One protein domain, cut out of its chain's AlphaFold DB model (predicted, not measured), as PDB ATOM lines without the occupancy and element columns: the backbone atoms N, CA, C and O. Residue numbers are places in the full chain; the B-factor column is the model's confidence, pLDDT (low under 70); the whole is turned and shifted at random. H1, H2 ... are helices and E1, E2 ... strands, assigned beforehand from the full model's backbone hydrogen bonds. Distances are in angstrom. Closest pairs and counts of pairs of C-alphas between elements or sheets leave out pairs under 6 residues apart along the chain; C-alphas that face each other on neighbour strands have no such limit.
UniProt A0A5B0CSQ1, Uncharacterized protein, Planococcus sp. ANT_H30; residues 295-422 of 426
ATOM      1  N   VAL A 295      65.416  90.950  40.946       84.62
ATOM      2  CA  VAL A 295      65.861  90.993  39.553       84.62
ATOM      3  C   VAL A 295      65.792  89.598  38.936       84.62
ATOM      4  O   VAL A 295      66.547  88.695  39.306       84.62
ATOM      5  N   ARG A 296      64.941  89.423  37.919       88.38
ATOM      6  CA  ARG A 296      64.845  88.174  37.140       88.38
ATOM      7  C   ARG A 296      65.055  88.407  35.662       88.38
ATOM      8  O   ARG A 296      64.561  89.371  35.109       88.38
ATOM      9  N   GLY A 297      65.729  87.491  34.982       92.56
ATOM     10  CA  GLY A 297      65.788  87.481  33.524       92.56
ATOM     11  C   GLY A 297      64.697  86.608  32.922       92.56
ATOM     12  O   GLY A 297      64.392  85.556  33.469       92.56
ATOM     13  N   VAL A 298      64.182  86.990  31.761       92.25
ATOM     14  CA  VAL A 298      63.452  86.137  30.820       92.25
ATOM     15  C   VAL A 298      64.318  85.979  29.579       92.25
ATOM     16  O   VAL A 298      64.834  86.960  29.035       92.25
ATOM     17  N   TRP A 299      64.504  84.746  29.129       93.44
ATOM     18  CA  TRP A 299      65.284  84.468  27.933       93.44
ATOM     19  C   TRP A 299      64.450  84.726  26.679       93.44
ATOM     20  O   TRP A 299      63.392  84.132  26.494       93.44
ATOM     21  N   LEU A 300      64.944  85.589  25.794       91.19
ATOM     22  CA  LEU A 300      64.286  85.931  24.536       91.19
ATOM     23  C   LEU A 300      65.018  85.273  23.371       91.19
ATOM     24  O   LEU A 300      66.136  85.655  23.013       91.19
ATOM     25  N   SER A 301      64.391  84.280  22.756       90.56
ATOM     26  CA  SER A 301      64.919  83.592  21.588       90.56
ATOM     27  C   SER A 301      64.324  84.148  20.303       90.56
ATOM     28  O   SER A 301      63.112  84.195  20.121       90.56
ATOM     29  N   LYS A 302      65.186  84.483  19.339       84.81
ATOM     30  CA  LYS A 302      64.743  84.981  18.030       84.81
ATOM     31  C   LYS A 302      63.995  83.929  17.191       84.81
ATOM     32  O   LYS A 302      63.222  84.293  16.309       84.81
ATOM     33  N   ARG A 303      64.249  82.635  17.448       82.62
ATOM     34  CA  ARG A 303      63.656  81.453  16.773       82.62
ATOM     35  C   ARG A 303      63.530  81.579  15.245       82.62
ATOM     36  O   ARG A 303      62.553  81.143  14.651       82.62
ATOM     37  N   ASP A 304      64.545  82.124  14.591       80.31
ATOM     38  CA  ASP A 304      64.558  82.381  13.145       80.31
ATOM     39  C   ASP A 304      65.181  81.246  12.315       80.31
ATOM     40  O   ASP A 304      65.814  81.482  11.290       80.31
ATOM     41  N   GLY A 305      65.069  80.006  12.796       79.00
ATOM     42  CA  GLY A 305      65.658  78.821  12.159       79.00
ATOM     43  C   GLY A 305      67.181  78.692  12.304       79.00
ATOM     44  O   GLY A 305      67.697  77.583  12.210       79.00
ATOM     45  N   ILE A 306      67.898  79.780  12.609       81.12
ATOM     46  CA  ILE A 306      69.357  79.783  12.827       81.12
ATOM     47  C   ILE A 306      69.689  79.578  14.310       81.12
ATOM     48  O   ILE A 306      70.698  78.962  14.658       81.12
ATOM     49  N   VAL A 307      68.840  80.089  15.208       85.25
ATOM     50  CA  VAL A 307      69.028  79.920  16.655       85.25
ATOM     51  C   VAL A 307      69.043  78.435  17.021       85.25
ATOM     52  O   VAL A 307      68.147  77.685  16.643       85.25
ATOM     53  N   ARG A 308      70.038  78.007  17.804       88.69
ATOM     54  CA  ARG A 308      70.195  76.609  18.237       88.69
ATOM     55  C   ARG A 308      68.969  76.098  18.984       88.69
ATOM     56  O   ARG A 308      68.400  76.818  19.802       88.69
ATOM     57  N   LYS A 309      68.652  74.809  18.812       90.44
ATOM     58  CA  LYS A 309      67.550  74.132  19.525       90.44
ATOM     59  C   LYS A 309      67.614  74.339  21.044       90.44
ATOM     60  O   LYS A 309      66.584  74.584  21.657       90.44
ATOM     61  N   ALA A 310      68.812  74.307  21.637       91.31
ATOM     62  CA  ALA A 310      69.016  74.586  23.062       91.31
ATOM     63  C   ALA A 310      68.452  75.955  23.480       91.31
ATOM     64  O   ALA A 310      67.689  76.057  24.432       91.31
ATOM     65  N   HIS A 311      68.752  77.004  22.716       93.19
ATOM     66  CA  HIS A 311      68.300  78.360  23.019       93.19
ATOM     67  C   HIS A 311      66.835  78.598  22.648       93.19
ATOM     68  O   HIS A 311      66.203  79.491  23.198       93.19
ATOM     69  N   GLN A 312      66.290  77.835  21.696       91.44
ATOM     70  CA  GLN A 312      64.851  77.829  21.425       91.44
ATOM     71  C   GLN A 312      64.078  77.245  22.612       91.44
ATOM     72  O   GLN A 312      63.035  77.779  22.961       91.44
ATOM     73  N   LYS A 313      64.606  76.196  23.261       91.50
ATOM     74  CA  LYS A 313      64.003  75.617  24.474       91.50
ATOM     75  C   LYS A 313      64.004  76.582  25.654       91.50
ATOM     76  O   LYS A 313      63.113  76.499  26.488       91.50
ATOM     77  N   LEU A 314      65.002  77.462  25.723       93.56
ATOM     78  CA  LEU A 314      65.094  78.488  26.756       93.56
ATOM     79  C   LEU A 314      64.106  79.644  26.546       93.56
ATOM     80  O   LEU A 314      63.916  80.407  27.478       93.56
ATOM     81  N   ASP A 315      63.474  79.792  25.377       92.69
ATOM     82  CA  ASP A 315      62.564  80.915  25.096       92.69
ATOM     83  C   ASP A 315      61.457  81.048  26.154       92.69
ATOM     84  O   ASP A 315      60.758  80.083  26.457       92.69
ATOM     85  N   GLY A 316      61.327  82.237  26.742       89.00
ATOM     86  CA  GLY A 316      60.380  82.533  27.819       89.00
ATOM     87  C   GLY A 316      60.767  81.996  29.203       89.00
ATOM     88  O   GLY A 316      60.098  82.326  30.185       89.00
ATOM     89  N   GLN A 317      61.837  81.204  29.335       92.75
ATOM     90  CA  GLN A 317      62.276  80.713  30.642       92.75
ATOM     91  C   GLN A 317      62.809  81.853  31.501       92.75
ATOM     92  O   GLN A 317      63.449  82.778  30.997       92.75
ATOM     93  N   ARG A 318      62.557  81.765  32.811       92.25
ATOM     94  CA  ARG A 318      63.011  82.744  33.800       92.25
ATOM     95  C   ARG A 318      64.299  82.292  34.483       92.25
ATOM     96  O   ARG A 318      64.538  81.095  34.631       92.25
ATOM     97  N   THR A 319      65.107  83.243  34.934       93.38
ATOM     98  CA  THR A 319      66.257  82.950  35.789       93.38
ATOM     99  C   THR A 319      65.822  82.468  37.172       93.38
ATOM    100  O   THR A 319      64.755  82.822  37.687       93.38
ATOM    101  N   ASP A 320      66.697  81.712  37.828       87.06
ATOM    102  CA  ASP A 320      66.561  81.390  39.244       87.06
ATOM    103  C   ASP A 320      66.710  82.635  40.148       87.06
ATOM    104  O   ASP A 320      66.862  83.765  39.676       87.06
ATOM    105  N   ARG A 321      66.633  82.431  41.472       80.62
ATOM    106  CA  ARG A 321      66.783  83.497  42.488       80.62
ATOM    107  C   ARG A 321      68.174  84.128  42.512       80.62
ATOM    108  O   ARG A 321      68.352  85.171  43.118       80.62
ATOM    109  N   LYS A 322      69.160  83.471  41.903       81.00
ATOM    110  CA  LYS A 322      70.540  83.943  41.800       81.00
ATOM    111  C   LYS A 322      70.808  84.603  40.441       81.00
ATOM    112  O   LYS A 322      71.958  84.914  40.155       81.00
ATOM    113  N   GLY A 323      69.785  84.778  39.598       85.38
ATOM    114  CA  GLY A 323      69.910  85.408  38.285       85.38
ATOM    115  C   GLY A 323      70.434  84.492  37.173       85.38
ATOM    116  O   GLY A 323      70.783  84.996  36.107       85.38
ATOM    117  N   TYR A 324      70.469  83.167  37.365       91.50
ATOM    118  CA  TYR A 324      70.978  82.218  36.367       91.50
ATOM    119  C   TYR A 324      69.872  81.516  35.572       91.50
ATOM    120  O   TYR A 324      68.890  81.022  36.128       91.50
ATOM    121  N   PHE A 325      70.077  81.403  34.262       95.19
ATOM    122  CA  PHE A 325      69.438  80.413  33.398       95.19
ATOM    123  C   PHE A 325      70.151  79.071  33.530       95.19
ATOM    124  O   PHE A 325      71.366  79.039  33.721       95.19
ATOM    125  N   HIS A 326      69.412  77.973  33.362       95.19
ATOM    126  CA  HIS A 326      69.936  76.611  33.479       95.19
ATOM    127  C   HIS A 326      69.626  75.805  32.223       95.19
ATOM    128  O   HIS A 326      68.500  75.817  31.730       95.19
ATOM    129  N   TYR A 327      70.614  75.078  31.704       94.62
ATOM    130  CA  TYR A 327      70.419  74.174  30.572       94.62
ATOM    131  C   TYR A 327      71.412  73.012  30.631       94.62
ATOM    132  O   TYR A 327      72.616  73.225  30.549       94.62
ATOM    133  N   GLN A 328      70.908  71.778  30.749       91.75
ATOM    134  CA  GLN A 328      71.716  70.544  30.730       91.75
ATOM    135  C   GLN A 328      72.950  70.585  31.659       91.75
ATOM    136  O   GLN A 328      74.052  70.222  31.260       91.75
ATOM    137  N   GLY A 329      72.773  71.054  32.898       90.56
ATOM    138  CA  GLY A 329      73.846  71.153  33.900       90.56
ATOM    139  C   GLY A 329      74.739  72.393  33.774       90.56
ATOM    140  O   GLY A 329      75.507  72.679  34.688       90.56
ATOM    141  N   LEU A 330      74.615  73.162  32.690       93.50
ATOM    142  CA  LEU A 330      75.246  74.471  32.551       93.50
ATOM    143  C   LEU A 330      74.360  75.560  33.161       93.50
ATOM    144  O   LEU A 330      73.133  75.424  33.203       93.50
ATOM    145  N   LYS A 331      74.983  76.677  33.550       93.88
ATOM    146  CA  LYS A 331      74.283  77.887  33.986       93.88
ATOM    147  C   LYS A 331      74.921  79.149  33.413       93.88
ATOM    148  O   LYS A 331      76.137  79.198  33.257       93.88
ATOM    149  N   ALA A 332      74.110  80.168  33.146       90.38
ATOM    150  CA  ALA A 332      74.566  81.465  32.644       90.38
ATOM    151  C   ALA A 332      73.649  82.592  33.122       90.38
ATOM    152  O   ALA A 332      72.441  82.400  33.206       90.38
ATOM    153  N   MET A 333      74.189  83.784  33.383       87.25
ATOM    154  CA  MET A 333      73.373  84.954  33.760       87.25
ATOM    155  C   MET A 333      72.603  85.559  32.574       87.25
ATOM    156  O   MET A 333      71.690  86.368  32.754       87.25
ATOM    157  N   GLY A 334      72.956  85.164  31.349       88.62
ATOM    158  CA  GLY A 334      72.328  85.634  30.125       88.62
ATOM    159  C   GLY A 334      72.919  84.994  28.868       88.62
ATOM    160  O   GLY A 334      73.839  84.175  28.947       88.62
ATOM    161  N   PRO A 335      72.386  85.350  27.689       88.88
ATOM    162  CA  PRO A 335      72.953  84.946  26.409       88.88
ATOM    163  C   PRO A 335      74.448  85.270  26.310       88.88
ATOM    164  O   PRO A 335      74.874  86.345  26.720       88.88
ATOM    165  N   ARG A 336      75.228  84.354  25.716       83.19
ATOM    166  CA  ARG A 336      76.689  84.482  25.514       83.19
ATOM    167  C   ARG A 336      77.544  84.488  26.789       83.19
ATOM    168  O   ARG A 336      78.696  84.910  26.736       83.19
ATOM    169  N   MET A 337      76.995  84.036  27.915       83.06
ATOM    170  CA  MET A 337      77.704  83.941  29.197       83.06
ATOM    171  C   MET A 337      77.768  82.505  29.745       83.06
ATOM    172  O   MET A 337      77.836  82.313  30.957       83.06
ATOM    173  N   TRP A 338      77.689  81.486  28.886       88.06
ATOM    174  CA  TRP A 338      77.741  80.083  29.315       88.06
ATOM    175  C   TRP A 338      79.168  79.587  29.560       88.06
ATOM    176  O   TRP A 338      79.354  78.589  30.252       88.06
ATOM    177  N   GLY A 339      80.167  80.263  28.987       82.69
ATOM    178  CA  GLY A 339      81.571  79.864  29.060       82.69
ATOM    179  C   GLY A 339      81.912  78.690  28.142       82.69
ATOM    180  O   GLY A 339      82.983  78.104  28.280       82.69
ATOM    181  N   VAL A 340      81.015  78.330  27.213       85.81
ATOM    182  CA  VAL A 340      81.223  77.227  26.267       85.81
ATOM    183  C   VAL A 340      80.831  77.638  24.841       85.81
ATOM    184  O   VAL A 340      79.701  78.081  24.606       85.81
ATOM    185  N   PRO A 341      81.703  77.415  23.835       83.19
ATOM    186  CA  PRO A 341      81.455  77.832  22.450       83.19
ATOM    187  C   PRO A 341      80.126  77.346  21.855       83.19
ATOM    188  O   PRO A 341      79.496  78.056  21.069       83.19
ATOM    189  N   ALA A 342      79.678  76.146  22.240       85.56
ATOM    190  CA  ALA A 342      78.430  75.549  21.762       85.56
ATOM    191  C   ALA A 342      77.174  76.337  22.180       85.56
ATOM    192  O   ALA A 342      76.155  76.263  21.491       85.56
ATOM    193  N   MET A 343      77.257  77.104  23.268       86.88
ATOM    194  CA  MET A 343      76.162  77.920  23.801       86.88
ATOM    195  C   MET A 343      76.391  79.423  23.581       86.88
ATOM    196  O   MET A 343      75.438  80.196  23.553       86.88
ATOM    197  N   ASP A 344      77.627  79.863  23.349       81.69
ATOM    198  CA  ASP A 344      77.928  81.296  23.257       81.69
ATOM    199  C   ASP A 344      78.031  81.809  21.816       81.69
ATOM    200  O   ASP A 344      77.434  82.832  21.465       81.69
ATOM    201  N   ASN A 345      78.718  81.080  20.933       76.12
ATOM    202  CA  ASN A 345      79.066  81.600  19.608       76.12
ATOM    203  C   ASN A 345      77.824  81.871  18.762       76.12
ATOM    204  O   ASN A 345      76.930  81.033  18.702       76.12
ATOM    205  N   TYR A 346      77.749  83.000  18.055       73.94
ATOM    206  CA  TYR A 346      76.623  83.318  17.159       73.94
ATOM    207  C   TYR A 346      75.237  83.280  17.834       73.94
ATOM    208  O   TYR A 346      74.218  83.127  17.160       73.94
ATOM    209  N   CYS A 347      75.165  83.380  19.167       83.50
ATOM    210  CA  CYS A 347      73.891  83.444  19.873       83.50
ATOM    211  C   CYS A 347      73.154  84.732  19.489       83.50
ATOM    212  O   CYS A 347      73.747  85.801  19.526       83.50
ATOM    213  N   ARG A 348      71.871  84.653  19.136       82.62
ATOM    214  CA  ARG A 348      71.049  85.817  18.738       82.62
ATOM    215  C   ARG A 348      69.935  86.113  19.739       82.62
ATOM    216  O   ARG A 348      68.949  86.755  19.392       82.62
ATOM    217  N   CYS A 349      70.060  85.552  20.936       88.69
ATOM    218  CA  CYS A 349      69.090  85.678  22.011       88.69
ATOM    219  C   CYS A 349      69.375  86.935  22.833       88.69
ATOM    220  O   CYS A 349      70.523  87.369  22.922       88.69
ATOM    221  N   LYS A 350      68.331  87.478  23.452       90.12
ATOM    222  CA  LYS A 350      68.387  88.629  24.358       90.12
ATOM    223  C   LYS A 350      67.900  88.207  25.748       90.12
ATOM    224  O   LYS A 350      67.311  87.138  25.909       90.12
ATOM    225  N   LYS A 351      68.177  89.029  26.757       92.00
ATOM    226  CA  LYS A 351      67.628  88.888  28.111       92.00
ATOM    227  C   LYS A 351      66.684  90.060  28.346       92.00
ATOM    228  O   LYS A 351      67.088  91.201  28.147       92.00
ATOM    229  N   LEU A 352      65.450  89.765  28.736       92.00
ATOM    230  CA  LEU A 352      64.518  90.750  29.275       92.00
ATOM    231  C   LEU A 352      64.623  90.714  30.795       92.00
ATOM    232  O   LEU A 352      64.434  89.660  31.389       92.00
ATOM    233  N   THR A 353      64.902  91.837  31.427       92.25
ATOM    234  CA  THR A 353      64.944  91.941  32.885       92.25
ATOM    235  C   THR A 353      63.554  92.242  33.434       92.25
ATOM    236  O   THR A 353      62.801  93.036  32.875       92.25
ATOM    237  N   LEU A 354      63.212  91.600  34.537       85.62
ATOM    238  CA  LEU A 354      62.057  91.864  35.369       85.62
ATOM    239  C   LEU A 354      62.563  92.436  36.686       85.62
ATOM    240  O   LEU A 354      63.523  91.904  37.244       85.62
ATOM    241  N   LEU A 355      61.887  93.464  37.176       81.19
ATOM    242  CA  LEU A 355      62.084  94.031  38.505       81.19
ATOM    243  C   LEU A 355      60.809  93.786  39.300       81.19
ATOM    244  O   LEU A 355      59.728  94.143  38.836       81.19
ATOM    245  N   ASP A 356      60.909  93.095  40.431       75.38
ATOM    246  CA  ASP A 356      59.758  92.731  41.270       75.38
ATOM    247  C   ASP A 356      58.658  92.015  40.461       75.38
ATOM    248  O   ASP A 356      57.452  92.258  40.571       75.38
ATOM    249  N   PHE A 357      59.108  91.110  39.580       73.44
ATOM    250  CA  PHE A 357      58.287  90.358  38.623       73.44
ATOM    251  C   PHE A 357      57.529  91.223  37.603       73.44
ATOM    252  O   PHE A 357      56.561  90.752  37.005       73.44
ATOM    253  N   LYS A 358      57.932  92.478  37.403       78.62
ATOM    254  CA  LYS A 358      57.315  93.430  36.472       78.62
ATOM    255  C   LYS A 358      58.306  93.793  35.375       78.62
ATOM    256  O   LYS A 358      59.511  93.786  35.604       78.62
ATOM    257  N   VAL A 359      57.809  94.077  34.172       83.81
ATOM    258  CA  VAL A 359      58.669  94.492  33.059       83.81
ATOM    259  C   VAL A 359      58.886  96.003  33.135       83.81
ATOM    260  O   VAL A 359      57.907  96.741  33.032       83.81
ATOM    261  N   PRO A 360      60.137  96.482  33.261       86.06
ATOM    262  CA  PRO A 360      60.417  97.908  33.293       86.06
ATOM    263  C   PRO A 360      60.022  98.605  31.991       86.06
ATOM    264  O   PRO A 360      60.538  98.290  30.910       86.06
ATOM    265  N   MET A 361      59.104  99.560  32.112       85.00
ATOM    266  CA  MET A 361      58.598 100.416  31.041       85.00
ATOM    267  C   MET A 361      58.317 101.803  31.616       85.00
ATOM    268  O   MET A 361      57.795 101.909  32.723       85.00
ATOM    269  N   VAL A 362      58.655 102.858  30.873       81.19
ATOM    270  CA  VAL A 362      58.429 104.250  31.296       81.19
ATOM    271  C   VAL A 362      57.945 105.104  30.133       81.19
ATOM    272  O   VAL A 362      58.491 105.028  29.031       81.19
ATOM    273  N   ALA A 363      56.927 105.923  30.366       80.69
ATOM    274  CA  ALA A 363      56.460 106.953  29.445       80.69
ATOM    275  C   ALA A 363      55.891 108.122  30.257       80.69
ATOM    276  O   ALA A 363      55.500 107.954  31.415       80.69
ATOM    277  N   GLU A 364      55.904 109.314  29.671       77.19
ATOM    278  CA  GLU A 364      55.317 110.498  30.294       77.19
ATOM    279  C   GLU A 364      53.804 110.303  30.459       77.19
ATOM    280  O   GLU A 364      53.133 109.878  29.525       77.19
ATOM    281  N   GLY A 365      53.277 110.552  31.663       67.50
ATOM    282  CA  GLY A 365      51.847 110.394  31.963       67.50
ATOM    283  C   GLY A 365      51.330 108.948  32.080       67.50
ATOM    284  O   GLY A 365      50.123 108.755  32.223       67.50
ATOM    285  N   VAL A 366      52.205 107.929  32.049       74.62
ATOM    286  CA  VAL A 366      51.803 106.504  32.069       74.62
ATOM    287  C   VAL A 366      52.379 105.754  33.272       74.62
ATOM    288  O   VAL A 366      53.573 105.839  33.561       74.62
ATOM    289  N   VAL A 367      51.540 104.951  33.940       71.31
ATOM    290  CA  VAL A 367      51.865 104.152  35.136       71.31
ATOM    291  C   VAL A 367      51.917 102.659  34.816       71.31
ATOM    292  O   VAL A 367      51.015 101.896  35.153       71.31
ATOM    293  N   TYR A 368      53.003 102.203  34.188       72.38
ATOM    294  CA  TYR A 368      53.156 100.777  33.855       72.38
ATOM    295  C   TYR A 368      53.325  99.867  35.080       72.38
ATOM    296  O   TYR A 368      53.124  98.657  34.978       72.38
ATOM    297  N   ASN A 369      53.652 100.425  36.251       66.50
ATOM    298  CA  ASN A 369      53.669  99.686  37.509       66.50
ATOM    299  C   ASN A 369      52.269  99.631  38.153       66.50
ATOM    300  O   ASN A 369      52.044 100.085  39.271       66.50
ATOM    301  N   ASN A 370      51.316  99.093  37.395       73.12
ATOM    302  CA  ASN A 370      49.935  98.864  37.795       73.12
ATOM    303  C   ASN A 370      49.655  97.349  37.739       73.12
ATOM    304  O   ASN A 370      49.932  96.697  36.729       73.12
ATOM    305  N   ASP A 371      49.110  96.776  38.816       74.00
ATOM    306  CA  ASP A 371      48.888  95.325  38.927       74.00
ATOM    307  C   ASP A 371      47.828  94.780  37.958       74.00
ATOM    308  O   ASP A 371      47.867  93.607  37.582       74.00
ATOM    309  N   GLU A 372      46.869  95.601  37.536       81.31
ATOM    310  CA  GLU A 372      45.911  95.252  36.489       81.31
ATOM    311  C   GLU A 372      46.596  95.186  35.123       81.31
ATOM    312  O   GLU A 372      46.540  94.142  34.472       81.31
ATOM    313  N   TYR A 373      47.324  96.242  34.740       81.44
ATOM    314  CA  TYR A 373      48.083  96.270  33.484       81.44
ATOM    315  C   TYR A 373      49.071  95.099  33.406       81.44
ATOM    316  O   TYR A 373      49.148  94.401  32.396       81.44
ATOM    317  N   LYS A 374      49.775  94.807  34.509       76.25
ATOM    318  CA  LYS A 374      50.684  93.658  34.626       76.25
ATOM    319  C   LYS A 374      49.974  92.334  34.353       76.25
ATOM    320  O   LYS A 374      50.470  91.529  33.566       76.25
ATOM    321  N   ARG A 375      48.836  92.092  35.016       83.25
ATOM    322  CA  ARG A 375      48.070  90.847  34.858       83.25
ATOM    323  C   ARG A 375      47.576  90.680  33.426       83.25
ATOM    324  O   ARG A 375      47.703  89.589  32.879       83.25
ATOM    325  N   GLN A 376      47.078  91.753  32.813       88.25
ATOM    326  CA  GLN A 376      46.658  91.751  31.411       88.25
ATOM    327  C   GLN A 376      47.839  91.453  30.478       88.25
ATOM    328  O   GLN A 376      47.732  90.595  29.604       88.25
ATOM    329  N   LEU A 377      48.990  92.094  30.707       86.69
ATOM    330  CA  LEU A 377      50.187  91.920  29.887       86.69
ATOM    331  C   LEU A 377      50.746  90.499  29.971       86.69
ATOM    332  O   LEU A 377      51.086  89.914  28.941       86.69
ATOM    333  N   GLU A 378      50.813  89.919  31.169       84.31
ATOM    334  CA  GLU A 378      51.269  88.541  31.367       84.31
ATOM    335  C   GLU A 378      50.292  87.528  30.756       84.31
ATOM    336  O   GLU A 378      50.730  86.622  30.043       84.31
ATOM    337  N   ALA A 379      48.983  87.707  30.965       88.56
ATOM    338  CA  ALA A 379      47.954  86.830  30.412       88.56
ATOM    339  C   ALA A 379      47.963  86.836  28.877       88.56
ATOM    340  O   ALA A 379      48.060  85.775  28.261       88.56
ATOM    341  N   LEU A 380      47.956  88.021  28.264       91.44
ATOM    342  CA  LEU A 380      47.926  88.169  26.811       91.44
ATOM    343  C   LEU A 380      49.242  87.725  26.154       91.44
ATOM    344  O   LEU A 380      49.242  87.130  25.076       91.44
ATOM    345  N   THR A 381      50.384  87.958  26.813       88.25
ATOM    346  CA  THR A 381      51.671  87.417  26.346       88.25
ATOM    347  C   THR A 381      51.644  85.891  26.364       88.25
ATOM    348  O   THR A 381      52.047  85.264  25.384       88.25
ATOM    349  N   LYS A 382      51.154  85.283  27.452       88.56
ATOM    350  CA  LYS A 382      51.054  83.828  27.590       88.56
ATOM    351  C   LYS A 382      50.137  83.222  26.527       88.56
ATOM    352  O   LYS A 382      50.557  82.282  25.861       88.56
ATOM    353  N   GLU A 383      48.957  83.797  26.319       92.62
ATOM    354  CA  GLU A 383      48.007  83.370  25.285       92.62
ATOM    355  C   GLU A 383      48.663  83.338  23.897       92.62
ATOM    356  O   GLU A 383      48.609  82.336  23.184       92.62
ATOM    357  N   LYS A 384      49.374  84.409  23.523       92.56
ATOM    358  CA  LYS A 384      50.058  84.486  22.224       92.56
ATOM    359  C   LYS A 384      51.205  83.479  22.105       92.56
ATOM    360  O   LYS A 384      51.422  82.933  21.023       92.56
ATOM    361  N   VAL A 385      51.937  83.216  23.191       88.12
ATOM    362  CA  VAL A 385      52.979  82.173  23.217       88.12
ATOM    363  C   VAL A 385      52.369  80.780  23.045       88.12
ATOM    364  O   VAL A 385      52.900  79.980  22.275       88.12
ATOM    365  N   GLU A 386      51.241  80.496  23.701       89.75
ATOM    366  CA  GLU A 386      50.490  79.243  23.542       89.75
ATOM    367  C   GLU A 386      49.940  79.083  22.116       89.75
ATOM    368  O   GLU A 386      49.966  77.984  21.566       89.75
ATOM    369  N   ALA A 387      49.576  80.191  21.461       90.44
ATOM    370  CA  ALA A 387      49.238  80.241  20.036       90.44
ATOM    371  C   ALA A 387      50.456  80.092  19.090       90.44
ATOM    372  O   ALA A 387      50.320  80.182  17.869       90.44
ATOM    373  N   GLY A 388      51.658  79.857  19.626       86.06
ATOM    374  CA  GLY A 388      52.872  79.570  18.860       86.06
ATOM    375  C   GLY A 388      53.741  80.786  18.535       86.06
ATOM    376  O   GLY A 388      54.740  80.644  17.820       86.06
ATOM    377  N   ALA A 389      53.416  81.976  19.049       87.12
ATOM    378  CA  ALA A 389      54.286  83.135  18.904       87.12
ATOM    379  C   ALA A 389      55.565  82.982  19.745       87.12
ATOM    380  O   ALA A 389      55.581  82.402  20.828       87.12
ATOM    381  N   ILE A 390      56.664  83.543  19.243       88.25
ATOM    382  CA  ILE A 390      57.914  83.651  20.006       88.25
ATOM    383  C   ILE A 390      57.719  84.690  21.115       88.25
ATOM    384  O   ILE A 390      57.043  85.697  20.875       88.25
ATOM    385  N   TYR A 391      58.333  84.493  22.285       87.81
ATOM    386  CA  TYR A 391      58.029  85.313  23.468       87.81
ATOM    387  C   TYR A 391      58.193  86.818  23.210       87.81
ATOM    388  O   TYR A 391      57.311  87.605  23.535       87.81
ATOM    389  N   GLU A 392      59.281  87.230  22.551       85.06
ATOM    390  CA  GLU A 392      59.542  88.642  22.227       85.06
ATOM    391  C   GLU A 392      58.422  89.273  21.376       85.06
ATOM    392  O   GLU A 392      58.016  90.408  21.629       85.06
ATOM    393  N   LYS A 393      57.888  88.540  20.388       86.00
ATOM    394  CA  LYS A 393      56.793  89.034  19.533       86.00
ATOM    395  C   LYS A 393      55.467  89.048  20.277       86.00
ATOM    396  O   LYS A 393      54.744  90.031  20.159       86.00
ATOM    397  N   ALA A 394      55.176  87.986  21.027       87.38
ATOM    398  CA  ALA A 394      53.986  87.895  21.864       87.38
ATOM    399  C   ALA A 394      53.916  89.080  22.833       87.38
ATOM    400  O   ALA A 394      52.920  89.797  22.874       87.38
ATOM    401  N   PHE A 395      55.024  89.346  23.523       85.81
ATOM    402  CA  PHE A 395      55.162  90.452  24.457       85.81
ATOM    403  C   PHE A 395      54.989  91.818  23.775       85.81
ATOM    404  O   PHE A 395      54.211  92.655  24.226       85.81
ATOM    405  N   ALA A 396      55.664  92.040  22.641       85.00
ATOM    406  CA  ALA A 396      55.557  93.296  21.898       85.00
ATOM    407  C   ALA A 396      54.153  93.544  21.315       85.00
ATOM    408  O   ALA A 396      53.752  94.696  21.166       85.00
ATOM    409  N   GLN A 397      53.422  92.488  20.955       87.25
ATOM    410  CA  GLN A 397      52.025  92.582  20.527       87.25
ATOM    411  C   GLN A 397      51.109  92.884  21.710       87.25
ATOM    412  O   GLN A 397      50.287  93.789  21.615       87.25
ATOM    413  N   ALA A 398      51.304  92.203  22.841       88.19
ATOM    414  CA  ALA A 398      50.512  92.426  24.042       88.19
ATOM    415  C   ALA A 398      50.611  93.880  24.544       88.19
ATOM    416  O   ALA A 398      49.585  94.483  24.838       88.19
ATOM    417  N   ILE A 399      51.808  94.488  24.529       86.31
ATOM    418  CA  ILE A 399      51.983  95.919  24.858       86.31
ATOM    419  C   ILE A 399      51.111  96.827  23.979       86.31
ATOM    420  O   ILE A 399      50.586  97.819  24.468       86.31
ATOM    421  N   LYS A 400      50.984  96.523  22.682       87.44
ATOM    422  CA  LYS A 400      50.233  97.360  21.731       87.44
ATOM    423  C   LYS A 400      48.723  97.215  21.867       87.44
ATOM    424  O   LYS A 400      47.996  98.116  21.468       87.44
ATOM    425  N   GLU A 401      48.267  96.058  22.331       90.62
ATOM    426  CA  GLU A 401      46.847  95.723  22.431       90.62
ATOM    427  C   GLU A 401      46.233  96.185  23.757       90.62
ATOM    428  O   GLU A 401      45.030  96.424  23.816       90.62
ATOM    429  N   ILE A 402      47.044  96.340  24.806       86.94
ATOM    430  CA  ILE A 402      46.573  96.782  26.120       86.94
ATOM    431  C   ILE A 402      46.648  98.314  26.201       86.94
ATOM    432  O   ILE A 402      47.735  98.869  26.024       86.94
ATOM    433  N   PRO A 403      45.532  99.008  26.500       85.88
ATOM    434  CA  PRO A 403      45.532 100.454  26.693       85.88
ATOM    435  C   PRO A 403      46.543 100.895  27.753       85.88
ATOM    436  O   PRO A 403      46.668 100.275  28.811       85.88
ATOM    437  N   GLU A 404      47.255 101.989  27.483       84.38
ATOM    438  CA  GLU A 404      48.252 102.500  28.417       84.38
ATOM    439  C   GLU A 404      47.588 103.048  29.690       84.38
ATOM    440  O   GLU A 404      46.706 103.913  29.594       84.38
ATOM    441  N   PRO A 405      48.011 102.591  30.881       79.12
ATOM    442  CA  PRO A 405      47.427 103.020  32.144       79.12
ATOM    443  C   PRO A 405      47.816 104.474  32.423       79.12
ATOM    444  O   PRO A 405      48.954 104.766  32.789       79.12
ATOM    445  N   GLN A 406      46.869 105.390  32.240       79.38
ATOM    446  CA  GLN A 406      47.094 106.817  32.463       79.38
ATOM    447  C   GLN A 406      47.233 107.124  33.957       79.38
ATOM    448  O   GLN A 406      46.526 106.553  34.789       79.38
ATOM    449  N   GLY A 407      48.108 108.067  34.303       66.81
ATOM    450  CA  GLY A 407      48.191 108.582  35.665       66.81
ATOM    451  C   GLY A 407      49.127 109.775  35.813       66.81
ATOM    452  O   GLY A 407      50.057 109.972  35.034       66.81
ATOM    453  N   ASN A 408      48.894 110.571  36.856       58.62
ATOM    454  CA  ASN A 408      49.779 111.675  37.221       58.62
ATOM    455  C   ASN A 408      51.012 111.125  37.945       58.62
ATOM    456  O   ASN A 408      51.001 110.960  39.164       58.62
ATOM    457  N   MET A 409      52.080 110.839  37.196       56.47
ATOM    458  CA  MET A 409      53.396 110.545  37.769       56.47
ATOM    459  C   MET A 409      54.413 111.626  37.399       56.47
ATOM    460  O   MET A 409      54.461 112.022  36.234       56.47
ATOM    461  N   PRO A 410      55.265 112.069  38.345       57.22
ATOM    462  CA  PRO A 410      56.323 113.034  38.052       57.22
ATOM    463  C   PRO A 410      57.251 112.463  36.982       57.22
ATOM    464  O   PRO A 410      57.885 111.462  37.274       57.22
ATOM    465  N   PHE A 411      57.336 113.050  35.777       68.44
ATOM    466  CA  PHE A 411      58.202 112.603  34.672       68.44
ATOM    467  C   PHE A 411      59.523 113.392  34.586       68.44
ATOM    468  O   PHE A 411      59.517 114.610  34.690       68.44
ATOM    469  N   VAL A 412      60.654 112.702  34.411       69.44
ATOM    470  CA  VAL A 412      62.000 113.262  34.231       69.44
ATOM    471  C   VAL A 412      62.510 112.688  32.923       69.44
ATOM    472  O   VAL A 412      62.562 111.468  32.781       69.44
ATOM    473  N   SER A 413      62.840 113.549  31.962       75.81
ATOM    474  CA  SER A 413      63.390 113.097  30.686       75.81
ATOM    475  C   SER A 413      64.777 112.483  30.871       75.81
ATOM    476  O   SER A 413      65.459 112.725  31.867       75.81
ATOM    477  N   TYR A 414      65.229 111.709  29.884       71.31
ATOM    478  CA  TYR A 414      66.559 111.104  29.916       71.31
ATOM    479  C   TYR A 414      67.669 112.162  30.011       71.31
ATOM    480  O   TYR A 414      68.623 112.006  30.767       71.31
ATOM    481  N   GLU A 415      67.522 113.271  29.287       72.88
ATOM    482  CA  GLU A 415      68.483 114.374  29.268       72.88
ATOM    483  C   GLU A 415      68.561 115.078  30.623       72.88
ATOM    484  O   GLU A 415      69.645 115.452  31.068       72.88
ATOM    485  N   GLU A 416      67.423 115.252  31.292       63.59
ATOM    486  CA  GLU A 416      67.388 115.852  32.623       63.59
ATOM    487  C   GLU A 416      67.942 114.890  33.678       63.59
ATOM    488  O   GLU A 416      68.716 115.296  34.545       63.59
ATOM    489  N   TRP A 417      67.649 113.593  33.549       70.00
ATOM    490  CA  TRP A 417      68.218 112.551  34.398       70.00
ATOM    491  C   TRP A 417      69.751 112.521  34.328       70.00
ATOM    492  O   TRP A 417      70.411 112.472  35.363       70.00
ATOM    493  N   LEU A 418      70.341 112.640  33.133       58.12
ATOM    494  CA  LEU A 418      71.800 112.714  32.975       58.12
ATOM    495  C   LEU A 418      72.417 113.903  33.727       58.12
ATOM    496  O   LEU A 418      73.468 113.750  34.356       58.12
ATOM    497  N   LYS A 419      71.758 115.071  33.707       57.41
ATOM    498  CA  LYS A 419      72.217 116.258  34.450       57.41
ATOM    499  C   LYS A 419      72.158 116.037  35.957       57.41
ATOM    500  O   LYS A 419      73.117 116.381  36.645       57.41
ATOM    501  N   ILE A 420      71.067 115.447  36.453       56.06
ATOM    502  CA  ILE A 420      70.893 115.105  37.874       56.06
ATOM    503  C   ILE A 420      72.005 114.152  38.330       56.06
ATOM    504  O   ILE A 420      72.602 114.357  39.384       56.06
ATOM    505  N   MET A 421      72.342 113.166  37.496       53.22
ATOM    506  CA  MET A 421      73.410 112.199  37.761       53.22
ATOM    507  C   MET A 421      74.827 112.778  37.598       53.22
ATOM    508  O   MET A 421      75.810 112.073  37.825       53.22
ATOM    509  N   GLY A 422      74.967 114.050  37.205       50.28
ATOM    510  CA  GLY A 422      76.265 114.702  37.013       50.28
ATOM    511  C   GLY A 422      77.073 114.141  35.838       50.28
ATOM    512  O   GLY A 422      78.293 114.320  35.793       50.28
TER     513      GLY A 422
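AT A GLANCE: This is residues 295 to 422 of the 426 residues of an uncharacterized protein of Planococcus sp. ANT_H30 (UniProt A0A5B0CSQ1). A ribbon of two antiparallel strands, E1 and E4, runs through the middle, between a small lobe that holds the hairpin E2 and E3 with the short helices H1 and H2, and a pair of steeply crossed helices, H3 and H4. A tail, residues 402 to 413, leads away to H5, of which residues 414 to 419 stick out free. The printed part has 128 residues with five named helices and four named strands, in the order E1 H1 E2 E3 H2 E4 H3 H4 H5. The class is mixed, helices and strands, with under half of the residues in named elements. The whole is only just loose, close to compact, with a radius of gyration of the C-alphas of 16.8 A and spans of 48 by 42 by 26 A.

IN THESE COORDINATES: E1, residues 295 to 300, begins at C-alpha 295 (65.861, 90.993, 39.553) and is 15.9 A long. H1 is residues 309 to 313, E2 325 to 327, E3 330 to 332 and H2 341 to 344. E4, residues 350 to 355, spans 16.4 A. H3, residues 371 to 386, spans 22.3 A, and H4, residues 391 to 401, 15.3 A. H5, residues 414 to 420, ends at C-alpha 420 (70.893, 115.105, 37.874).

HOW THE PARTS SIT: E1 and E4 are antiparallel at 151 degrees, with N 298 and O 352 2.7 A apart. The closest C-alphas of E1 and E2 are Gly 297 and Phe 325, 8.0 A. The hairpin E2 and E3 has N 325 and O 332 2.8 A apart. H1 and H2 are close but not clearly touching, at His 311 and Met 343, C-alphas 7.9 A apart. The closest C-alphas of E1 and H4 are Leu 300 and Glu 392, 5.9 A. H3 and H4 touch, closest at C-alphas 381 and 395, 5.0 A, at a steep tilt of 51 degrees, opposite ways. H4 and H5 are apart. Every O i to N i+4 pair is within hydrogen-bond range in H1, H3 and H5; H4 has 6 of 7, and H2 is too short for one.

THE WHOLE: The C-alphas farthest apart, Pro 341 and Asn 408, are 48.7 A apart. The printed part has no cut. The links H1 to E2, E4 to H3 and H4 to H5 are long. The pLDDT is under 70 at residues 365, 369, 407 to 412, 416 and 418 to 422.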